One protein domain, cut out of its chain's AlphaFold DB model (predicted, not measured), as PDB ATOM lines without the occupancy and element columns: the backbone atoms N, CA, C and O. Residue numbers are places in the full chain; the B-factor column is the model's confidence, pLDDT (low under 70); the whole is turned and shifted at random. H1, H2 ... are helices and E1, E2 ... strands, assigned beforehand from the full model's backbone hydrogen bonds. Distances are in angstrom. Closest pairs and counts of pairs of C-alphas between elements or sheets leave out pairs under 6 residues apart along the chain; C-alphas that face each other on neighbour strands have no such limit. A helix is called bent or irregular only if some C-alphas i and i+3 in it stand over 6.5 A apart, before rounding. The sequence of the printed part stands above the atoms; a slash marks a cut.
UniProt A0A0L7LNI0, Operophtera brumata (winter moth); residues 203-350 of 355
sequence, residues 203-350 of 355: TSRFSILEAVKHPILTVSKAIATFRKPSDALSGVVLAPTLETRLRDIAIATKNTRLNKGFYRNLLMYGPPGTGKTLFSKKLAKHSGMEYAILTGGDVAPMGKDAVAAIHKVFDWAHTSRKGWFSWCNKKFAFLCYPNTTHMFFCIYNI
ATOM      1  N   THR A 203     132.535 138.283 164.961       58.16
ATOM      2  CA  THR A 203     132.088 138.055 163.587       58.16
ATOM      3  C   THR A 203     130.826 137.207 163.524       58.16
ATOM      4  O   THR A 203     130.661 136.249 164.276       58.16
ATOM      5  N   SER A 204     129.954 137.524 162.567       57.56
ATOM      6  CA  SER A 204     128.830 136.666 162.181       57.56
ATOM      7  C   SER A 204     129.220 135.494 161.274       57.56
ATOM      8  O   SER A 204     128.349 134.706 160.908       57.56
ATOM      9  N   ARG A 205     130.481 135.395 160.830       59.66
ATOM     10  CA  ARG A 205     130.918 134.295 159.966       59.66
ATOM     11  C   ARG A 205     131.050 133.013 160.772       59.66
ATOM     12  O   ARG A 205     131.836 132.926 161.715       59.66
ATOM     13  N   PHE A 206     130.283 132.011 160.355       54.22
ATOM     14  CA  PHE A 206     130.377 130.650 160.859       54.22
ATOM     15  C   PHE A 206     131.811 130.148 160.675       54.22
ATOM     16  O   PHE A 206     132.300 130.046 159.551       54.22
ATOM     17  N   SER A 207     132.496 129.845 161.779       53.06
ATOM     18  CA  SER A 207     133.733 129.074 161.702       53.06
ATOM     19  C   SER A 207     133.351 127.686 161.211       53.06
ATOM     20  O   SER A 207     132.587 126.995 161.885       53.06
ATOM     21  N   ILE A 208     133.867 127.256 160.062       51.00
ATOM     22  CA  ILE A 208     133.666 125.881 159.572       51.00
ATOM     23  C   ILE A 208     134.079 124.870 160.664       51.00
ATOM     24  O   ILE A 208     133.419 123.855 160.860       51.00
ATOM     25  N   LEU A 209     135.083 125.219 161.472       54.03
ATOM     26  CA  LEU A 209     135.564 124.433 162.611       54.03
ATOM     27  C   LEU A 209     134.554 124.299 163.770       54.03
ATOM     28  O   LEU A 209     134.599 123.331 164.524       54.03
ATOM     29  N   GLU A 210     133.645 125.261 163.927       55.09
ATOM     30  CA  GLU A 210     132.597 125.270 164.960       55.09
ATOM     31  C   GLU A 210     131.334 124.536 164.473       55.09
ATOM     32  O   GLU A 210     130.668 123.857 165.253       55.09
ATOM     33  N   ALA A 211     131.075 124.568 163.159       56.62
ATOM     34  CA  ALA A 211     130.023 123.788 162.507       56.62
ATOM     35  C   ALA A 211     130.293 122.271 162.554       56.62
ATOM     36  O   ALA A 211     129.360 121.494 162.743       56.62
ATOM     37  N   VAL A 212     131.563 121.855 162.444       60.06
ATOM     38  CA  VAL A 212     131.969 120.441 162.568       60.06
ATOM     39  C   VAL A 212     131.832 119.934 164.009       60.06
ATOM     40  O   VAL A 212     131.428 118.795 164.219       60.06
ATOM     41  N   LYS A 213     132.110 120.777 165.014       63.78
ATOM     42  CA  LYS A 213     131.982 120.398 166.433       63.78
ATOM     43  C   LYS A 213     130.527 120.290 166.902       63.78
ATOM     44  O   LYS A 213     130.233 119.474 167.768       63.78
ATOM     45  N   HIS A 214     129.612 121.080 166.332       65.31
ATOM     46  CA  HIS A 214     128.196 121.065 166.714       65.31
ATOM     47  C   HIS A 214     127.259 121.086 165.490       65.31
ATOM     48  O   HIS A 214     126.659 122.128 165.189       65.31
ATOM     49  N   PRO A 215     127.061 119.944 164.801       65.38
ATOM     50  CA  PRO A 215     126.258 119.887 163.576       65.38
ATOM     51  C   PRO A 215     124.773 120.192 163.832       65.38
ATOM     52  O   PRO A 215     124.158 120.982 163.119       65.38
ATOM     53  N   ILE A 216     124.204 119.653 164.914       62.97
ATOM     54  CA  ILE A 216     122.764 119.750 165.212       62.97
ATOM     55  C   ILE A 216     122.369 121.174 165.650       62.97
ATOM     56  O   ILE A 216     121.352 121.712 165.208       62.97
ATOM     57  N   LEU A 217     123.200 121.827 166.469       62.44
ATOM     58  CA  LEU A 217     122.956 123.198 166.943       62.44
ATOM     59  C   LEU A 217     123.155 124.244 165.839       62.44
ATOM     60  O   LEU A 217     122.525 125.302 165.859       62.44
ATOM     61  N   THR A 218     124.025 123.957 164.871       61.50
ATOM     62  CA  THR A 218     124.258 124.834 163.718       61.50
ATOM     63  C   THR A 218     123.071 124.792 162.763       61.50
ATOM     64  O   THR A 218     122.602 125.843 162.328       61.50
ATOM     65  N   VAL A 219     122.523 123.600 162.506       67.12
ATOM     66  CA  VAL A 219     121.320 123.426 161.681       67.12
ATOM     67  C   VAL A 219     120.100 124.073 162.342       67.12
ATOM     68  O   VAL A 219     119.384 124.830 161.686       67.12
ATOM     69  N   SER A 220     119.888 123.878 163.648       64.75
ATOM     70  CA  SER A 220     118.752 124.489 164.353       64.75
ATOM     71  C   SER A 220     118.834 126.020 164.393       64.75
ATOM     72  O   SER A 220     117.839 126.696 164.118       64.75
ATOM     73  N   LYS A 221     120.021 126.594 164.642       60.97
ATOM     74  CA  LYS A 221     120.244 128.049 164.567       60.97
ATOM     75  C   LYS A 221     120.082 128.580 163.146       60.97
ATOM     76  O   LYS A 221     119.501 129.653 162.981       60.97
ATOM     77  N   ALA A 222     120.542 127.855 162.127       62.25
ATOM     78  CA  ALA A 222     120.355 128.242 160.731       62.25
ATOM     79  C   ALA A 222     118.862 128.294 160.363       62.25
ATOM     80  O   ALA A 222     118.396 129.308 159.846       62.25
ATOM     81  N   ILE A 223     118.091 127.264 160.726       60.16
ATOM     82  CA  ILE A 223     116.640 127.192 160.486       60.16
ATOM     83  C   ILE A 223     115.886 128.282 161.267       60.16
ATOM     84  O   ILE A 223     115.018 128.958 160.714       60.16
ATOM     85  N   ALA A 224     116.235 128.513 162.536       58.97
ATOM     86  CA  ALA A 224     115.622 129.559 163.356       58.97
ATOM     87  C   ALA A 224     115.920 130.975 162.826       58.97
ATOM     88  O   ALA A 224     115.048 131.844 162.856       58.97
ATOM     89  N   THR A 225     117.126 131.195 162.291       57.44
ATOM     90  CA  THR A 225     117.533 132.470 161.675       57.44
ATOM     91  C   THR A 225     116.805 132.718 160.351       57.44
ATOM     92  O   THR A 225     116.476 133.861 160.046       57.44
ATOM     93  N   PHE A 226     116.483 131.664 159.596       56.78
ATOM     94  CA  PHE A 226     115.668 131.759 158.379       56.78
ATOM     95  C   PHE A 226     114.192 132.092 158.656       56.78
ATOM     96  O   PHE A 226     113.546 132.723 157.824       56.78
ATOM     97  N   ARG A 227     113.648 131.694 159.815       48.25
ATOM     98  CA  ARG A 227     112.220 131.855 160.146       48.25
ATOM     99  C   ARG A 227     111.832 133.203 160.767       48.25
ATOM    100  O   ARG A 227     110.647 133.521 160.760       48.25
ATOM    101  N   LYS A 228     112.765 133.989 161.321       52.28
ATOM    102  CA  LYS A 228     112.439 135.256 162.011       52.28
ATOM    103  C   LYS A 228     113.378 136.407 161.619       52.28
ATOM    104  O   LYS A 228     114.443 136.542 162.223       52.28
ATOM    105  N   PRO A 229     112.984 137.300 160.692       52.06
ATOM    106  CA  PRO A 229     113.587 138.624 160.614       52.06
ATOM    107  C   PRO A 229     113.096 139.441 161.820       52.06
ATOM    108  O   PRO A 229     111.977 139.938 161.838       52.06
ATOM    109  N   SER A 230     113.905 139.516 162.875       54.31
ATOM    110  CA  SER A 230     113.624 140.357 164.045       54.31
ATOM    111  C   SER A 230     113.632 141.831 163.645       54.31
ATOM    112  O   SER A 230     114.615 142.265 163.047       54.31
ATOM    113  N   ASP A 231     112.597 142.584 164.016       59.38
ATOM    114  CA  ASP A 231     112.482 144.025 163.779       59.38
ATOM    115  C   ASP A 231     113.756 144.778 164.221       59.38
ATOM    116  O   ASP A 231     114.242 144.593 165.345       59.38
ATOM    117  N   ALA A 232     114.308 145.594 163.317       59.22
ATOM    118  CA  ALA A 232     115.602 146.272 163.437       59.22
ATOM    119  C   ALA A 232     115.723 147.155 164.689       59.22
ATOM    120  O   ALA A 232     116.831 147.380 165.183       59.22
ATOM    121  N   LEU A 233     114.588 147.647 165.191       60.78
ATOM    122  CA  LEU A 233     114.503 148.608 166.291       60.78
ATOM    123  C   LEU A 233     113.910 148.006 167.576       60.78
ATOM    124  O   LEU A 233     113.971 148.645 168.626       60.78
ATOM    125  N   SER A 234     113.434 146.753 167.543       56.94
ATOM    126  CA  SER A 234     112.890 146.064 168.723       56.94
ATOM    127  C   SER A 234     113.902 146.058 169.882       56.94
ATOM    128  O   SER A 234     114.974 145.449 169.812       56.94
ATOM    129  N   GLY A 235     113.612 146.805 170.951       62.03
ATOM    130  CA  GLY A 235     114.461 146.909 172.142       62.03
ATOM    131  C   GLY A 235     115.635 147.891 172.047       62.03
ATOM    132  O   GLY A 235     116.622 147.701 172.754       62.03
ATOM    133  N   VAL A 236     115.608 148.886 171.153       66.50
ATOM    134  CA  VAL A 236     116.455 150.089 171.280       66.50
ATOM    135  C   VAL A 236     115.533 151.277 171.527       66.50
ATOM    136  O   VAL A 236     114.785 151.665 170.641       66.50
ATOM    137  N   VAL A 237     115.566 151.838 172.735       70.88
ATOM    138  CA  VAL A 237     114.780 153.035 173.067       70.88
ATOM    139  C   VAL A 237     115.486 154.246 172.458       70.88
ATOM    140  O   VAL A 237     116.622 154.550 172.825       70.88
ATOM    141  N   LEU A 238     114.850 154.896 171.484       75.75
ATOM    142  CA  LEU A 238     115.389 156.034 170.736       75.75
ATOM    143  C   LEU A 238     114.386 157.189 170.755       75.75
ATOM    144  O   LEU A 238     113.185 156.982 170.905       75.75
ATOM    145  N   ALA A 239     114.879 158.413 170.563       79.81
ATOM    146  CA  ALA A 239     114.005 159.540 170.267       79.81
ATOM    147  C   ALA A 239     113.267 159.281 168.934       79.81
ATOM    148  O   ALA A 239     113.914 158.837 167.978       79.81
ATOM    149  N   PRO A 240     111.962 159.591 168.824       80.62
ATOM    150  CA  PRO A 240     111.137 159.212 167.670       80.62
ATOM    151  C   PRO A 240     111.664 159.770 166.339       80.62
ATOM    152  O   PRO A 240     111.616 159.105 165.310       80.62
ATOM    153  N   THR A 241     112.262 160.963 166.350       84.25
ATOM    154  CA  THR A 241     112.878 161.574 165.159       84.25
ATOM    155  C   THR A 241     114.130 160.832 164.685       84.25
ATOM    156  O   THR A 241     114.375 160.717 163.482       84.25
ATOM    157  N   LEU A 242     114.934 160.318 165.619       80.31
ATOM    158  CA  LEU A 242     116.116 159.517 165.319       80.31
ATOM    159  C   LEU A 242     115.709 158.119 164.857       80.31
ATOM    160  O   LEU A 242     116.313 157.590 163.928       80.31
ATOM    161  N   GLU A 243     114.669 157.550 165.463       82.00
ATOM    162  CA  GLU A 243     114.125 156.255 165.071       82.00
ATOM    163  C   GLU A 243     113.713 156.241 163.594       82.00
ATOM    164  O   GLU A 243     114.149 155.353 162.863       82.00
ATOM    165  N   THR A 244     112.968 157.251 163.130       84.88
ATOM    166  CA  THR A 244     112.568 157.369 161.717       84.88
ATOM    167  C   THR A 244     113.781 157.396 160.791       84.88
ATOM    168  O   THR A 244     113.869 156.596 159.865       84.88
ATOM    169  N   ARG A 245     114.788 158.227 161.094       85.38
ATOM    170  CA  ARG A 245     116.017 158.307 160.282       85.38
ATOM    171  C   ARG A 245     116.768 156.978 160.234       85.38
ATOM    172  O   ARG A 245     117.254 156.569 159.182       85.38
ATOM    173  N   LEU A 246     116.884 156.298 161.372       84.06
ATOM    174  CA  LEU A 246     117.554 155.002 161.455       84.06
ATOM    175  C   LEU A 246     116.762 153.902 160.734       84.06
ATOM    176  O   LEU A 246     117.369 153.014 160.132       84.06
ATOM    177  N   ARG A 247     115.429 153.980 160.752       84.88
ATOM    178  CA  ARG A 247     114.536 153.097 159.998       84.88
ATOM    179  C   ARG A 247     114.710 153.292 158.494       84.88
ATOM    180  O   ARG A 247     114.882 152.302 157.787       84.88
ATOM    181  N   ASP A 248     114.773 154.533 158.023       87.75
ATOM    182  CA  ASP A 248     115.016 154.848 156.612       87.75
ATOM    183  C   ASP A 248     116.373 154.319 156.147       87.75
ATOM    184  O   ASP A 248     116.471 153.681 155.100       87.75
ATOM    185  N   ILE A 249     117.416 154.488 156.967       86.75
ATOM    186  CA  ILE A 249     118.741 153.913 156.700       86.75
ATOM    187  C   ILE A 249     118.669 152.384 156.631       86.75
ATOM    188  O   ILE A 249     119.281 151.781 155.746       86.75
ATOM    189  N   ALA A 250     117.923 151.734 157.528       84.38
ATOM    190  CA  ALA A 250     117.763 150.284 157.520       84.38
ATOM    191  C   ALA A 250     117.036 149.784 156.262       84.38
ATOM    192  O   ALA A 250     117.474 148.808 155.647       84.38
ATOM    193  N   ILE A 251     115.969 150.471 155.846       86.88
ATOM    194  CA  ILE A 251     115.219 150.170 154.620       86.88
ATOM    195  C   ILE A 251     116.105 150.392 153.391       86.88
ATOM    196  O   ILE A 251     116.219 149.497 152.552       86.88
ATOM    197  N   ALA A 252     116.796 151.531 153.316       87.25
ATOM    198  CA  ALA A 252     117.722 151.846 152.235       87.25
ATOM    199  C   ALA A 252     118.816 150.779 152.121       87.25
ATOM    200  O   ALA A 252     119.028 150.229 151.049       87.25
ATOM    201  N   THR A 253     119.433 150.392 153.240       84.69
ATOM    202  CA  THR A 253     120.469 149.346 153.283       84.69
ATOM    203  C   THR A 253     119.941 147.997 152.790       84.69
ATOM    204  O   THR A 253     120.621 147.293 152.038       84.69
ATOM    205  N   LYS A 254     118.717 147.626 153.186       83.88
ATOM    206  CA  LYS A 254     118.063 146.390 152.740       83.88
ATOM    207  C   LYS A 254     117.801 146.415 151.231       83.88
ATOM    208  O   LYS A 254     118.079 145.422 150.559       83.88
ATOM    209  N   ASN A 255     117.335 147.543 150.701       85.88
ATOM    210  CA  ASN A 255     117.084 147.730 149.272       85.88
ATOM    211  C   ASN A 255     118.387 147.748 148.459       85.88
ATOM    212  O   ASN A 255     118.476 147.068 147.441       85.88
ATOM    213  N   THR A 256     119.432 148.426 148.940       84.94
ATOM    214  CA  THR A 256     120.770 148.424 148.329       84.94
ATOM    215  C   THR A 256     121.336 147.010 148.230       84.94
ATOM    216  O   THR A 256     121.861 146.638 147.182       84.94
ATOM    217  N   ARG A 257     121.168 146.182 149.274       80.75
ATOM    218  CA  ARG A 257     121.571 144.767 149.247       80.75
ATOM    219  C   ARG A 257     120.830 143.981 148.164       80.75
ATOM    220  O   ARG A 257     121.451 143.198 147.453       80.75
ATOM    221  N   LEU A 258     119.509 144.154 148.060       81.81
ATOM    222  CA  LEU A 258     118.687 143.455 147.063       81.81
ATOM    223  C   LEU A 258     119.073 143.852 145.633       81.81
ATOM    224  O   LEU A 258     119.209 142.986 144.775       81.81
ATOM    225  N   ASN A 259     119.333 145.139 145.413       85.50
ATOM    226  CA  ASN A 259     119.666 145.695 144.104       85.50
ATOM    227  C   ASN A 259     121.169 145.645 143.774       85.50
ATOM    228  O   ASN A 259     121.572 146.139 142.726       85.50
ATOM    229  N   LYS A 260     122.006 145.070 144.654       81.94
ATOM    230  CA  LYS A 260     123.479 145.048 144.538       81.94
ATOM    231  C   LYS A 260     124.091 146.437 144.283       81.94
ATOM    232  O   LYS A 260     125.056 146.569 143.535       81.94
ATOM    233  N   GLY A 261     123.515 147.469 144.896       80.75
ATOM    234  CA  GLY A 261     124.016 148.839 144.804       80.75
ATOM    235  C   GLY A 261     125.221 149.090 145.714       80.75
ATOM    236  O   GLY A 261     125.564 148.271 146.569       80.75
ATOM    237  N   PHE A 262     125.842 150.257 145.565       82.12
ATOM    238  CA  PHE A 262     126.900 150.711 146.467       82.12
ATOM    239  C   PHE A 262     126.322 151.141 147.816       82.12
ATOM    240  O   PHE A 262     125.281 151.801 147.884       82.12
ATOM    241  N   TYR A 263     127.003 150.777 148.900       81.50
ATOM    242  CA  TYR A 263     126.586 151.162 150.242       81.50
ATOM    243  C   TYR A 263     127.073 152.564 150.597       81.50
ATOM    244  O   TYR A 263     128.137 153.008 150.170       81.50
ATOM    245  N   ARG A 264     126.293 153.254 151.433       78.19
ATOM    246  CA  ARG A 264     126.687 154.544 151.998       78.19
ATOM    247  C   ARG A 264     127.352 154.321 153.350       78.19
ATOM    248  O   ARG A 264     126.807 153.630 154.205       78.19
ATOM    249  N   ASN A 265     128.516 154.932 153.543       80.62
ATOM    250  CA  ASN A 265     129.205 154.901 154.828       80.62
ATOM    251  C   ASN A 265     128.444 155.759 155.845       80.62
ATOM    252  O   ASN A 265     128.010 156.867 155.515       80.62
ATOM    253  N   LEU A 266     128.280 155.254 157.069       78.69
ATOM    254  CA  LEU A 266     127.552 155.946 158.132       78.69
ATOM    255  C   LEU A 266     128.455 156.179 159.347       78.69
ATOM    256  O   LEU A 266     129.148 155.280 159.817       78.69
ATOM    257  N   LEU A 267     128.420 157.408 159.860       82.31
ATOM    258  CA  LEU A 267     129.107 157.820 161.076       82.31
ATOM    259  C   LEU A 267     128.062 158.105 162.158       82.31
ATOM    260  O   LEU A 267     127.261 159.025 162.011       82.31
ATOM    261  N   MET A 268     128.072 157.343 163.253       79.81
ATOM    262  CA  MET A 268     127.295 157.700 164.446       79.81
ATOM    263  C   MET A 268     128.191 158.379 165.466       79.81
ATOM    264  O   MET A 268     129.242 157.849 165.822       79.81
ATOM    265  N   TYR A 269     127.731 159.489 166.025       84.38
ATOM    266  CA  TYR A 269     128.419 160.162 167.116       84.38
ATOM    267  C   TYR A 269     127.523 160.323 168.342       84.38
ATOM    268  O   TYR A 269     126.298 160.270 168.260       84.38
ATOM    269  N   GLY A 270     128.141 160.460 169.514       83.69
ATOM    270  CA  GLY A 270     127.461 160.841 170.754       83.69
ATOM    271  C   GLY A 270     128.146 160.288 172.008       83.69
ATOM    272  O   GLY A 270     129.145 159.574 171.877       83.69
ATOM    273  N   PRO A 271     127.579 160.524 173.200       81.00
ATOM    274  CA  PRO A 271     128.110 160.036 174.478       81.00
ATOM    275  C   PRO A 271     128.269 158.500 174.551       81.00
ATOM    276  O   PRO A 271     127.600 157.777 173.801       81.00
ATOM    277  N   PRO A 272     129.133 157.950 175.424       80.94
ATOM    278  CA  PRO A 272     129.180 156.509 175.678       80.94
ATOM    279  C   PRO A 272     127.820 156.007 176.180       80.94
ATOM    280  O   PRO A 272     127.059 156.753 176.782       80.94
ATOM    281  N   GLY A 273     127.497 154.738 175.927       77.38
ATOM    282  CA  GLY A 273     126.283 154.114 176.473       77.38
ATOM    283  C   GLY A 273     124.978 154.383 175.710       77.38
ATOM    284  O   GLY A 273     123.990 153.713 175.975       77.38
ATOM    285  N   THR A 274     124.952 155.249 174.688       79.38
ATOM    286  CA  THR A 274     123.719 155.558 173.922       79.38
ATOM    287  C   THR A 274     123.331 154.497 172.872       79.38
ATOM    288  O   THR A 274     122.769 154.822 171.828       79.38
ATOM    289  N   GLY A 275     123.720 153.234 173.061       79.00
ATOM    290  CA  GLY A 275     123.298 152.126 172.191       79.00
ATOM    291  C   GLY A 275     123.843 152.120 170.752       79.00
ATOM    292  O   GLY A 275     123.411 151.290 169.960       79.00
ATOM    293  N   LYS A 276     124.810 152.975 170.395       84.06
ATOM    294  CA  LYS A 276     125.370 153.068 169.028       84.06
ATOM    295  C   LYS A 276     125.890 151.725 168.493       84.06
ATOM    296  O   LYS A 276     125.479 151.279 167.427       84.06
ATOM    297  N   THR A 277     126.720 151.026 169.269       82.38
ATOM    298  CA  THR A 277     127.237 149.693 168.901       82.38
ATOM    299  C   THR A 277     126.124 148.645 168.812       82.38
ATOM    300  O   THR A 277     126.152 147.776 167.942       82.38
ATOM    301  N   LEU A 278     125.122 148.729 169.694       83.81
ATOM    302  CA  LEU A 278     123.980 147.814 169.692       83.81
ATOM    303  C   LEU A 278     123.128 147.997 168.430       83.81
ATOM    304  O   LEU A 278     122.723 147.009 167.817       83.81
ATOM    305  N   PHE A 279     122.905 149.246 168.019       84.38
ATOM    306  CA  PHE A 279     122.215 149.573 166.779       84.38
ATOM    307  C   PHE A 279     122.956 149.006 165.562       84.38
ATOM    308  O   PHE A 279     122.343 148.318 164.752       84.38
ATOM    309  N   SER A 280     124.278 149.190 165.476       82.38
ATOM    310  CA  SER A 280     125.104 148.612 164.407       82.38
ATOM    311  C   SER A 280     124.965 147.085 164.302       82.38
ATOM    312  O   SER A 280     124.748 146.561 163.208       82.38
ATOM    313  N   LYS A 281     125.006 146.363 165.436       82.56
ATOM    314  CA  LYS A 281     124.805 144.900 165.480       82.56
ATOM    315  C   LYS A 281     123.412 144.497 164.977       82.56
ATOM    316  O   LYS A 281     123.280 143.559 164.188       82.56
ATOM    317  N   LYS A 282     122.366 145.204 165.420       82.75
ATOM    318  CA  LYS A 282     120.977 144.931 165.013       82.75
ATOM    319  C   LYS A 282     120.737 145.237 163.536       82.75
ATOM    320  O   LYS A 282     120.119 144.423 162.854       82.75
ATOM    321  N   LEU A 283     121.279 146.345 163.033       83.31
ATOM    322  CA  LEU A 283     121.193 146.738 161.628       83.31
ATOM    323  C   LEU A 283     121.799 145.667 160.716       83.31
ATOM    324  O   LEU A 283     121.147 145.242 159.764       83.31
ATOM    325  N   ALA A 284     123.004 145.180 161.028       82.94
ATOM    326  CA  ALA A 284     123.640 144.124 160.245       82.94
ATOM    327  C   ALA A 284     122.810 142.829 160.242       82.94
ATOM    328  O   ALA A 284     122.568 142.251 159.182       82.94
ATOM    329  N   LYS A 285     122.301 142.419 161.414       81.62
ATOM    330  CA  LYS A 285     121.466 141.219 161.559       81.62
ATOM    331  C   LYS A 285     120.150 141.327 160.782       81.62
ATOM    332  O   LYS A 285     119.791 140.392 160.071       81.62
ATOM    333  N   HIS A 286     119.451 142.456 160.879       79.94
ATOM    334  CA  HIS A 286     118.181 142.680 160.184       79.94
ATOM    335  C   HIS A 286     118.364 142.795 158.665       79.94
ATOM    336  O   HIS A 286     117.597 142.223 157.889       79.94
ATOM    337  N   SER A 287     119.426 143.473 158.230       78.12
ATOM    338  CA  SER A 287     119.786 143.561 156.816       78.12
ATOM    339  C   SER A 287     120.441 142.283 156.290       78.12
ATOM    340  O   SER A 287     120.802 142.241 155.118       78.12
ATOM    341  N   GLY A 288     120.585 141.223 157.097       76.88
ATOM    342  CA  GLY A 288     121.168 139.939 156.687       76.88
ATOM    343  C   GLY A 288     122.595 140.046 156.142       76.88
ATOM    344  O   GLY A 288     122.986 139.222 155.316       76.88
ATOM    345  N   MET A 289     123.328 141.076 156.563       81.62
ATOM    346  CA  MET A 289     124.714 141.328 156.176       81.62
ATOM    347  C   MET A 289     125.656 140.649 157.166       81.62
ATOM    348  O   MET A 289     125.319 140.447 158.335       81.62
ATOM    349  N   GLU A 290     126.854 140.307 156.705       81.50
ATOM    350  CA  GLU A 290     127.900 139.825 157.603       81.50
ATOM    351  C   GLU A 290     128.536 141.008 158.327       81.50
ATOM    352  O   GLU A 290     128.791 142.026 157.694       81.50
ATOM    353  N   TYR A 291     128.813 140.888 159.628       83.88
ATOM    354  CA  TYR A 291     129.456 141.956 160.393       83.88
ATOM    355  C   TYR A 291     130.792 141.541 161.008       83.88
ATOM    356  O   TYR A 291     131.015 140.369 161.337       83.88
ATOM    357  N   ALA A 292     131.662 142.533 161.170       82.00
ATOM    358  CA  ALA A 292     132.906 142.479 161.915       82.00
ATOM    359  C   ALA A 292     133.069 143.748 162.750       82.00
ATOM    360  O   ALA A 292     132.798 144.858 162.292       82.00
ATOM    361  N   ILE A 293     133.494 143.572 163.995       80.50
ATOM    362  CA  ILE A 293     133.694 144.662 164.947       80.50
ATOM    363  C   ILE A 293     135.186 144.778 165.231       80.50
ATOM    364  O   ILE A 293     135.790 143.832 165.732       80.50
ATOM    365  N   LEU A 294     135.755 145.937 164.899       76.81
ATOM    366  CA  LEU A 294     137.153 146.306 165.100       76.81
ATOM    367  C   LEU A 294     137.210 147.422 166.147       76.81
ATOM    368  O   LEU A 294     136.580 148.469 165.991       76.81
ATOM    369  N   THR A 295     137.976 147.249 167.218       75.94
ATOM    370  CA  THR A 295     138.215 148.351 168.160       75.94
ATOM    371  C   THR A 295     139.573 148.963 167.855       75.94
ATOM    372  O   THR A 295     140.553 148.245 167.693       75.94
ATOM    373  N   GLY A 296     139.682 150.295 167.840       70.88
ATOM    374  CA  GLY A 296     140.980 150.966 167.705       70.88
ATOM    375  C   GLY A 296     141.972 150.588 168.813       70.88
ATOM    376  O   GLY A 296     143.177 150.623 168.590       70.88
ATOM    377  N   GLY A 297     141.470 150.150 169.974       71.25
ATOM    378  CA  GLY A 297     142.281 149.593 171.059       71.25
ATOM    379  C   GLY A 297     143.035 148.310 170.693       71.25
ATOM    380  O   GLY A 297     144.112 148.099 171.234       71.25
ATOM    381  N   ASP A 298     142.533 147.511 169.745       70.62
ATOM    382  CA  ASP A 298     143.185 146.267 169.297       70.62
ATOM    383  C   ASP A 298     144.171 146.523 168.151       70.62
ATOM    384  O   ASP A 298     145.111 145.763 167.939       70.62
ATOM    385  N   VAL A 299     143.980 147.632 167.428       72.94
ATOM    386  CA  VAL A 299     144.856 148.077 166.335       72.94
ATOM    387  C   VAL A 299     146.100 148.784 166.881       72.94
ATOM    388  O   VAL A 299     147.202 148.578 166.378       72.94
ATOM    389  N   ALA A 300     145.937 149.610 167.921       70.62
ATOM    390  CA  ALA A 300     147.012 150.399 168.524       70.62
ATOM    391  C   ALA A 300     148.268 149.593 168.944       70.62
ATOM    392  O   ALA A 300     149.368 150.041 168.616       70.62
ATOM    393  N   PRO A 301     148.172 148.418 169.607       75.19
ATOM    394  CA  PRO A 301     149.352 147.649 170.013       75.19
ATOM    395  C   PRO A 301     150.099 146.984 168.845       75.19
ATOM    396  O   PRO A 301     151.224 146.534 169.034       75.19
ATOM    397  N   MET A 302     149.514 146.924 167.641       73.44
ATOM    398  CA  MET A 302     150.130 146.259 166.485       73.44
ATOM    399  C   MET A 302     151.209 147.105 165.790       73.44
ATOM    400  O   MET A 302     151.958 146.586 164.965       73.44
ATOM    401  N   GLY A 303     151.309 148.403 166.097       80.81
ATOM    402  CA  GLY A 303     152.345 149.285 165.551       80.81
ATOM    403  C   GLY A 303     152.418 149.250 164.019       80.81
ATOM    404  O   GLY A 303     151.469 149.621 163.332       80.81
ATOM    405  N   LYS A 304     153.554 148.792 163.474       81.75
ATOM    406  CA  LYS A 304     153.806 148.705 162.020       81.75
ATOM    407  C   LYS A 304     152.972 147.619 161.327       81.75
ATOM    408  O   LYS A 304     152.628 147.776 160.157       81.75
ATOM    409  N   ASP A 305     152.581 146.573 162.051       82.00
ATOM    410  CA  ASP A 305     151.795 145.457 161.511       82.00
ATOM    411  C   ASP A 305     150.293 145.770 161.431       82.00
ATOM    412  O   ASP A 305     149.526 145.018 160.823       82.00
ATOM    413  N   ALA A 306     149.860 146.905 161.993       80.19
ATOM    414  CA  ALA A 306     148.471 147.352 161.973       80.19
ATOM    415  C   ALA A 306     147.920 147.472 160.542       80.19
ATOM    416  O   ALA A 306     146.810 147.023 160.263       80.19
ATOM    417  N   VAL A 307     148.711 148.020 159.611       79.69
ATOM    418  CA  VAL A 307     148.301 148.194 158.205       79.69
ATOM    419  C   VAL A 307     148.083 146.838 157.530       79.69
ATOM    420  O   VAL A 307     147.071 146.627 156.863       79.69
ATOM    421  N   ALA A 308     148.989 145.884 157.761       81.75
ATOM    422  CA  ALA A 308     148.871 144.533 157.223       81.75
ATOM    423  C   ALA A 308     147.656 143.791 157.805       81.75
ATOM    424  O   ALA A 308     146.946 143.090 157.084       81.75
ATOM    425  N   ALA A 309     147.382 143.960 159.101       79.06
ATOM    426  CA  ALA A 309     146.207 143.388 159.746       79.06
ATOM    427  C   ALA A 309     144.902 143.969 159.184       79.06
ATOM    428  O   ALA A 309     143.961 143.224 158.916       79.06
ATOM    429  N   ILE A 310     144.868 145.279 158.939       79.50
ATOM    430  CA  ILE A 310     143.738 145.961 158.305       79.50
ATOM    431  C   ILE A 310     143.507 145.424 156.885       79.50
ATOM    432  O   ILE A 310     142.376 145.069 156.555       79.50
ATOM    433  N   HIS A 311     144.557 145.281 156.066       80.94
ATOM    434  CA  HIS A 311     144.441 144.686 154.727       80.94
ATOM    435  C   HIS A 311     143.870 143.263 154.770       80.94
ATOM    436  O   HIS A 311     142.935 142.966 154.033       80.94
ATOM    437  N   LYS A 312     144.312 142.419 155.713       81.31
ATOM    438  CA  LYS A 312     143.736 141.074 155.900       81.31
ATOM    439  C   LYS A 312     142.240 141.113 156.222       81.31
ATOM    440  O   LYS A 312     141.492 140.253 155.760       81.31
ATOM    441  N   VAL A 313     141.785 142.092 157.008       78.50
ATOM    442  CA  VAL A 313     140.353 142.266 157.295       78.50
ATOM    443  C   VAL A 313     139.585 142.666 156.035       78.50
ATOM    444  O   VAL A 313     138.493 142.142 155.810       78.50
ATOM    445  N   PHE A 314     140.146 143.540 155.197       79.00
ATOM    446  CA  PHE A 314     139.542 143.915 153.917       79.00
ATOM    447  C   PHE A 314     139.494 142.742 152.925       79.00
ATOM    448  O   PHE A 314     138.437 142.479 152.350       79.00
ATOM    449  N   ASP A 315     140.566 141.967 152.774       80.06
ATOM    450  CA  ASP A 315     140.584 140.775 151.909       80.06
ATOM    451  C   ASP A 315     139.548 139.738 152.367       80.06
ATOM    452  O   ASP A 315     138.776 139.161 151.585       80.06
ATOM    453  N   TRP A 316     139.459 139.556 153.684       75.69
ATOM    454  CA  TRP A 316     138.447 138.717 154.296       75.69
ATOM    455  C   TRP A 316     137.032 139.279 154.075       75.69
ATOM    456  O   TRP A 316     136.103 138.510 153.811       75.69
ATOM    457  N   ALA A 317     136.834 140.595 154.091       77.25
ATOM    458  CA  ALA A 317     135.556 141.223 153.762       77.25
ATOM    459  C   ALA A 317     135.130 140.976 152.309       77.25
ATOM    460  O   ALA A 317     133.989 140.573 152.064       77.25
ATOM    461  N   HIS A 318     136.055 141.114 151.352       77.19
ATOM    462  CA  HIS A 318     135.822 140.843 149.926       77.19
ATOM    463  C   HIS A 318     135.410 139.399 149.637       77.19
ATOM    464  O   HIS A 318     134.745 139.119 148.641       77.19
ATOM    465  N   THR A 319     135.715 138.476 150.548       72.88
ATOM    466  CA  THR A 319     135.239 137.096 150.466       72.88
ATOM    467  C   THR A 319     133.716 136.955 150.659       72.88
ATOM    468  O   THR A 319     133.132 135.950 150.241       72.88
ATOM    469  N   SER A 320     133.039 137.956 151.237       74.00
ATOM    470  CA  SER A 320     131.610 137.890 151.563       74.00
ATOM    471  C   SER A 320     130.727 138.135 150.345       74.00
ATOM    472  O   SER A 320     130.944 139.077 149.592       74.00
ATOM    473  N   ARG A 321     129.660 137.340 150.198       70.12
ATOM    474  CA  ARG A 321     128.622 137.547 149.167       70.12
ATOM    475  C   ARG A 321     127.354 138.230 149.695       70.12
ATOM    476  O   ARG A 321     126.441 138.475 148.914       70.12
ATOM    477  N   LYS A 322     127.263 138.498 151.004       70.62
ATOM    478  CA  LYS A 322     126.032 138.974 151.672       70.62
ATOM    479  C   LYS A 322     126.021 140.483 151.961       70.62
ATOM    480  O   LYS A 322     125.103 140.964 152.619       70.62
ATOM    481  N   GLY A 323     127.019 141.215 151.460       70.69
ATOM    482  CA  GLY A 323     127.346 142.557 151.935       70.69
ATOM    483  C   GLY A 323     128.067 142.465 153.279       70.69
ATOM    484  O   GLY A 323     127.667 141.701 154.163       70.69
ATOM    485  N   TRP A 324     129.167 143.199 153.412       75.06
ATOM    486  CA  TRP A 324     129.967 143.216 154.632       75.06
ATOM    487  C   TRP A 324     129.774 144.521 155.401       75.06
ATOM    488  O   TRP A 324     129.673 145.591 154.804       75.06
ATOM    489  N   PHE A 325     129.724 144.407 156.724       77.19
ATOM    490  CA  PHE A 325     129.584 145.494 157.678       77.19
ATOM    491  C   PHE A 325     130.798 145.525 158.602       77.19
ATOM    492  O   PHE A 325     131.049 144.563 159.327       77.19
ATOM    493  N   SER A 326     131.519 146.640 158.631       73.69
ATOM    494  CA  SER A 326     132.650 146.831 159.546       73.69
ATOM    495  C   SER A 326     132.380 147.949 160.537       73.69
ATOM    496  O   SER A 326     131.879 149.004 160.147       73.69
ATOM    497  N   TRP A 327     132.737 147.733 161.802       72.56
ATOM    498  CA  TRP A 327     132.664 148.744 162.852       72.56
ATOM    499  C   TRP A 327     134.053 149.139 163.344       72.56
ATOM    500  O   TRP A 327     134.843 148.251 163.634       72.56
ATOM    501  N   CYS A 328     134.319 150.440 163.502       68.88
ATOM    502  CA  CYS A 328     135.540 150.968 164.122       68.88
ATOM    503  C   CYS A 328     135.224 151.916 165.295       68.88
ATOM    504  O   CYS A 328     134.306 152.739 165.202       68.88
ATOM    505  N   ASN A 329     135.987 151.817 166.391       67.81
ATOM    506  CA  ASN A 329     135.789 152.585 167.629       67.81
ATOM    507  C   ASN A 329     137.061 153.276 168.135       67.81
ATOM    508  O   ASN A 329     138.136 152.687 168.095       67.81
ATOM    509  N   LYS A 330     136.882 154.473 168.716       57.97
ATOM    510  CA  LYS A 330     137.851 155.265 169.504       57.97
ATOM    511  C   LYS A 330     139.202 155.556 168.819       57.97
ATOM    512  O   LYS A 330     140.204 154.960 169.169       57.97
ATOM    513  N   LYS A 331     139.256 156.624 168.014       47.75
ATOM    514  CA  LYS A 331     140.480 157.365 167.598       47.75
ATOM    515  C   LYS A 331     141.134 157.018 166.255       47.75
ATOM    516  O   LYS A 331     142.041 157.740 165.866       47.75
ATOM    517  N   PHE A 332     140.642 156.048 165.490       48.06
ATOM    518  CA  PHE A 332     141.063 155.887 164.091       48.06
ATOM    519  C   PHE A 332     139.856 155.970 163.160       48.06
ATOM    520  O   PHE A 332     139.154 154.991 162.931       48.06
ATOM    521  N   ALA A 333     139.606 157.164 162.622       46.28
ATOM    522  CA  ALA A 333     138.776 157.318 161.437       46.28
ATOM    523  C   ALA A 333     139.657 156.995 160.225       46.28
ATOM    524  O   ALA A 333     140.206 157.895 159.596       46.28
ATOM    525  N   PHE A 334     139.871 155.712 159.934       48.84
ATOM    526  CA  PHE A 334     140.481 155.367 158.655       48.84
ATOM    527  C   PHE A 334     139.455 155.688 157.566       48.84
ATOM    528  O   PHE A 334     138.328 155.182 157.609       48.84
ATOM    529  N   LEU A 335     139.804 156.597 156.651       49.00
ATOM    530  CA  LEU A 335     138.929 156.969 155.547       49.00
ATOM    531  C   LEU A 335     138.618 155.722 154.721       49.00
ATOM    532  O   LEU A 335     139.503 155.001 154.267       49.00
ATOM    533  N   CYS A 336     137.326 155.477 154.571       48.62
ATOM    534  CA  CYS A 336     136.800 154.392 153.776       48.62
ATOM    535  C   CYS A 336     137.005 154.696 152.286       48.62
ATOM    536  O   CYS A 336     136.772 155.829 151.857       48.62
ATOM    537  N   TYR A 337     137.403 153.695 151.501       48.34
ATOM    538  CA  TYR A 337     137.473 153.825 150.048       48.34
ATOM    539  C   TYR A 337     136.078 154.168 149.491       48.34
ATOM    540  O   TYR A 337     135.103 153.487 149.827       48.34
ATOM    541  N   PRO A 338     135.934 155.212 148.657       45.31
ATOM    542  CA  PRO A 338     134.683 155.439 147.947       45.31
ATOM    543  C   PRO A 338     134.409 154.266 146.988       45.31
ATOM    544  O   PRO A 338     135.332 153.727 146.383       45.31
ATOM    545  N   ASN A 339     133.132 153.898 146.829       52.06
ATOM    546  CA  ASN A 339     132.626 152.897 145.868       52.06
ATOM    547  C   ASN A 339     132.894 151.415 146.186       52.06
ATOM    548  O   ASN A 339     133.256 150.633 145.309       52.06
ATOM    549  N   THR A 340     132.641 150.983 147.422       59.69
ATOM    550  CA  THR A 340     132.686 149.557 147.780       59.69
ATOM    551  C   THR A 340     131.303 148.907 147.815       59.69
ATOM    552  O   THR A 340     130.310 149.501 148.234       59.69
ATOM    553  N   THR A 341     131.246 147.621 147.464       63.62
ATOM    554  CA  THR A 341     130.099 146.718 147.699       63.62
ATOM    555  C   THR A 341     129.922 146.346 149.179       63.62
ATOM    556  O   THR A 341     129.156 145.446 149.517       63.62
ATOM    557  N   HIS A 342     130.612 147.056 150.073       68.25
ATOM    558  CA  HIS A 342     130.633 146.849 151.515       68.25
ATOM    559  C   HIS A 342     130.251 148.142 152.227       68.25
ATOM    560  O   HIS A 342     130.638 149.226 151.783       68.25
ATOM    561  N   MET A 343     129.512 148.023 153.327       66.69
ATOM    562  CA  MET A 343     129.088 149.153 154.145       66.69
ATOM    563  C   MET A 343     130.017 149.315 155.342       66.69
ATOM    564  O   MET A 343     130.184 148.392 156.139       66.69
ATOM    565  N   PHE A 344     130.565 150.512 155.524       68.31
ATOM    566  CA  PHE A 344     131.407 150.807 156.676       68.31
ATOM    567  C   PHE A 344     130.702 151.727 157.648       68.31
ATOM    568  O   PHE A 344     130.042 152.699 157.268       68.31
ATOM    569  N   PHE A 345     130.873 151.405 158.922       68.44
ATOM    570  CA  PHE A 345     130.246 152.114 160.007       68.44
ATOM    571  C   PHE A 345     131.291 152.571 161.007       68.44
ATOM    572  O   PHE A 345     131.955 151.768 161.659       68.44
ATOM    573  N   CYS A 346     131.422 153.878 161.164       65.12
ATOM    574  CA  CYS A 346     132.332 154.436 162.148       65.12
ATOM    575  C   CYS A 346     131.517 154.974 163.321       65.12
ATOM    576  O   CYS A 346     130.463 155.585 163.129       65.12
ATOM    577  N   ILE A 347     131.973 154.732 164.551       64.94
ATOM    578  CA  ILE A 347     131.346 155.318 165.734       64.94
ATOM    579  C   ILE A 347     132.346 156.211 166.444       64.94
ATOM    580  O   ILE A 347     133.387 155.758 166.915       64.94
ATOM    581  N   TYR A 348     131.993 157.489 166.547       62.81
ATOM    582  CA  TYR A 348     132.783 158.475 167.260       62.81
ATOM    583  C   TYR A 348     132.177 158.740 168.635       62.81
ATOM    584  O   TYR A 348     131.016 159.135 168.771       62.81
ATOM    585  N   ASN A 349     132.954 158.497 169.683       57.81
ATOM    586  CA  ASN A 349     132.521 158.790 171.038       57.81
ATOM    587  C   ASN A 349     133.049 160.167 171.450       57.81
ATOM    588  O   ASN A 349     134.257 160.356 171.557       57.81
ATOM    589  N   ILE A 350     132.138 161.116 171.674       55.72
ATOM    590  CA  ILE A 350     132.482 162.519 171.963       55.72
ATOM    591  C   ILE A 350     133.132 162.680 173.350       55.72
ATOM    592  O   ILE A 350     133.852 163.640 173.584       55.72
TER     593      ILE A 350
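AT A GLANCE: This is residues 203 to 350 of the 355 residues of a protein of Operophtera brumata (winter moth) (UniProt A0A0L7LNI0). A sheet of four parallel strands is covered by H4 on one face and by H5, sharply kinked, on the other, while H3 comes close to H4 without being on the sheet. H1 and H2 lie away from this body and meet at a corner, where residues 212 to 217 stick out. The printed part has 148 residues, with five named helices and four named strands in the order H1 H2 H3 E1 H4 E2 H5 E3 E4; the sheet's order is E1 E4 E3 E2 and the class is mixed, helices and strands. The whole is compact, with a radius of gyration of the C-alphas of 16.2 A and spans of 41 by 41 by 31 A.

HOW THE PARTS SIT: H1, residues 208 to 213, and H2, residues 215 to 227, are close but not clearly touching: their closest C-alphas, of Ala 211 and Thr 218, are 6.0 A apart, and they run opposite ways at a steep tilt of 62 degrees. Each is apart from every other named element. H3, residues 240 to 258, and H4, residues 276 to 286, are close but not clearly touching, with C-alphas 250 and 283 closest at 6.4 A. E1, residues 266 to 270, is an edge strand, parallel at 15 degrees to E4, residues 343 to 349; N 268 and O 346 are 3.0 A apart, within hydrogen-bond range. E4 is parallel at 15 degrees to E3, residues 324 to 329, with N 345 and O 326 at 2.9 A. E3 is parallel at 17 degrees to the edge strand E2, residues 290 to 295, with N 325 and O 290 at 2.7 A. H4 is on the sheet at a height of 8.9 A, over E4 and E3; its closest C-alpha to E3 is that of Ala 284, 6.2 A from Tyr 291 of E2 and 6.6 A from Phe 325. H5, residues 296 to 318, is on the opposite face at a height of 10.8 A, over E3 and E2, with C-alphas 296 and 329 closest at 5.4 A. These are three layers, helices on both faces of a sheet. E2, H5, E3 form a strand-helix-strand unit, two parallel neighbour strands with a helix between, and E1, H4, E2 a split one, with E4 and E3 between its strands; both crossovers are right-handed. Every O i to N i+4 pair is within hydrogen-bond range in H2, H3 and H4, against 1 of 2 in H1 and 11 of 19 in H5.

IN THESE COORDINATES: H1 begins at C-alpha 208, (133.666, 125.881, 159.572), and is 8.9 A long; H2 is 18.8 A, H3 27.0 A, E1 13.5 A, H4 15.4 A and E2 17.0 A. H5, 21.1 A, is irregular, with C-alphas 301 and 304 9.2 A apart and a kink of 132 degrees near residue 304. E3 is 17.0 A and E4 19.7 A, ending at C-alpha 349, (132.521, 158.790, 171.038).

THE WHOLE: The C-alphas farthest apart, of Val 212 and Thr 241, are 45.4 A apart. The printed part has no cut; its long links are H2 to H3, 12 residues, and E3 to E4, 13 residues. The mean pLDDT of the printed part is 71.6, with residues 203 to 236 and 328 to 350 under 70.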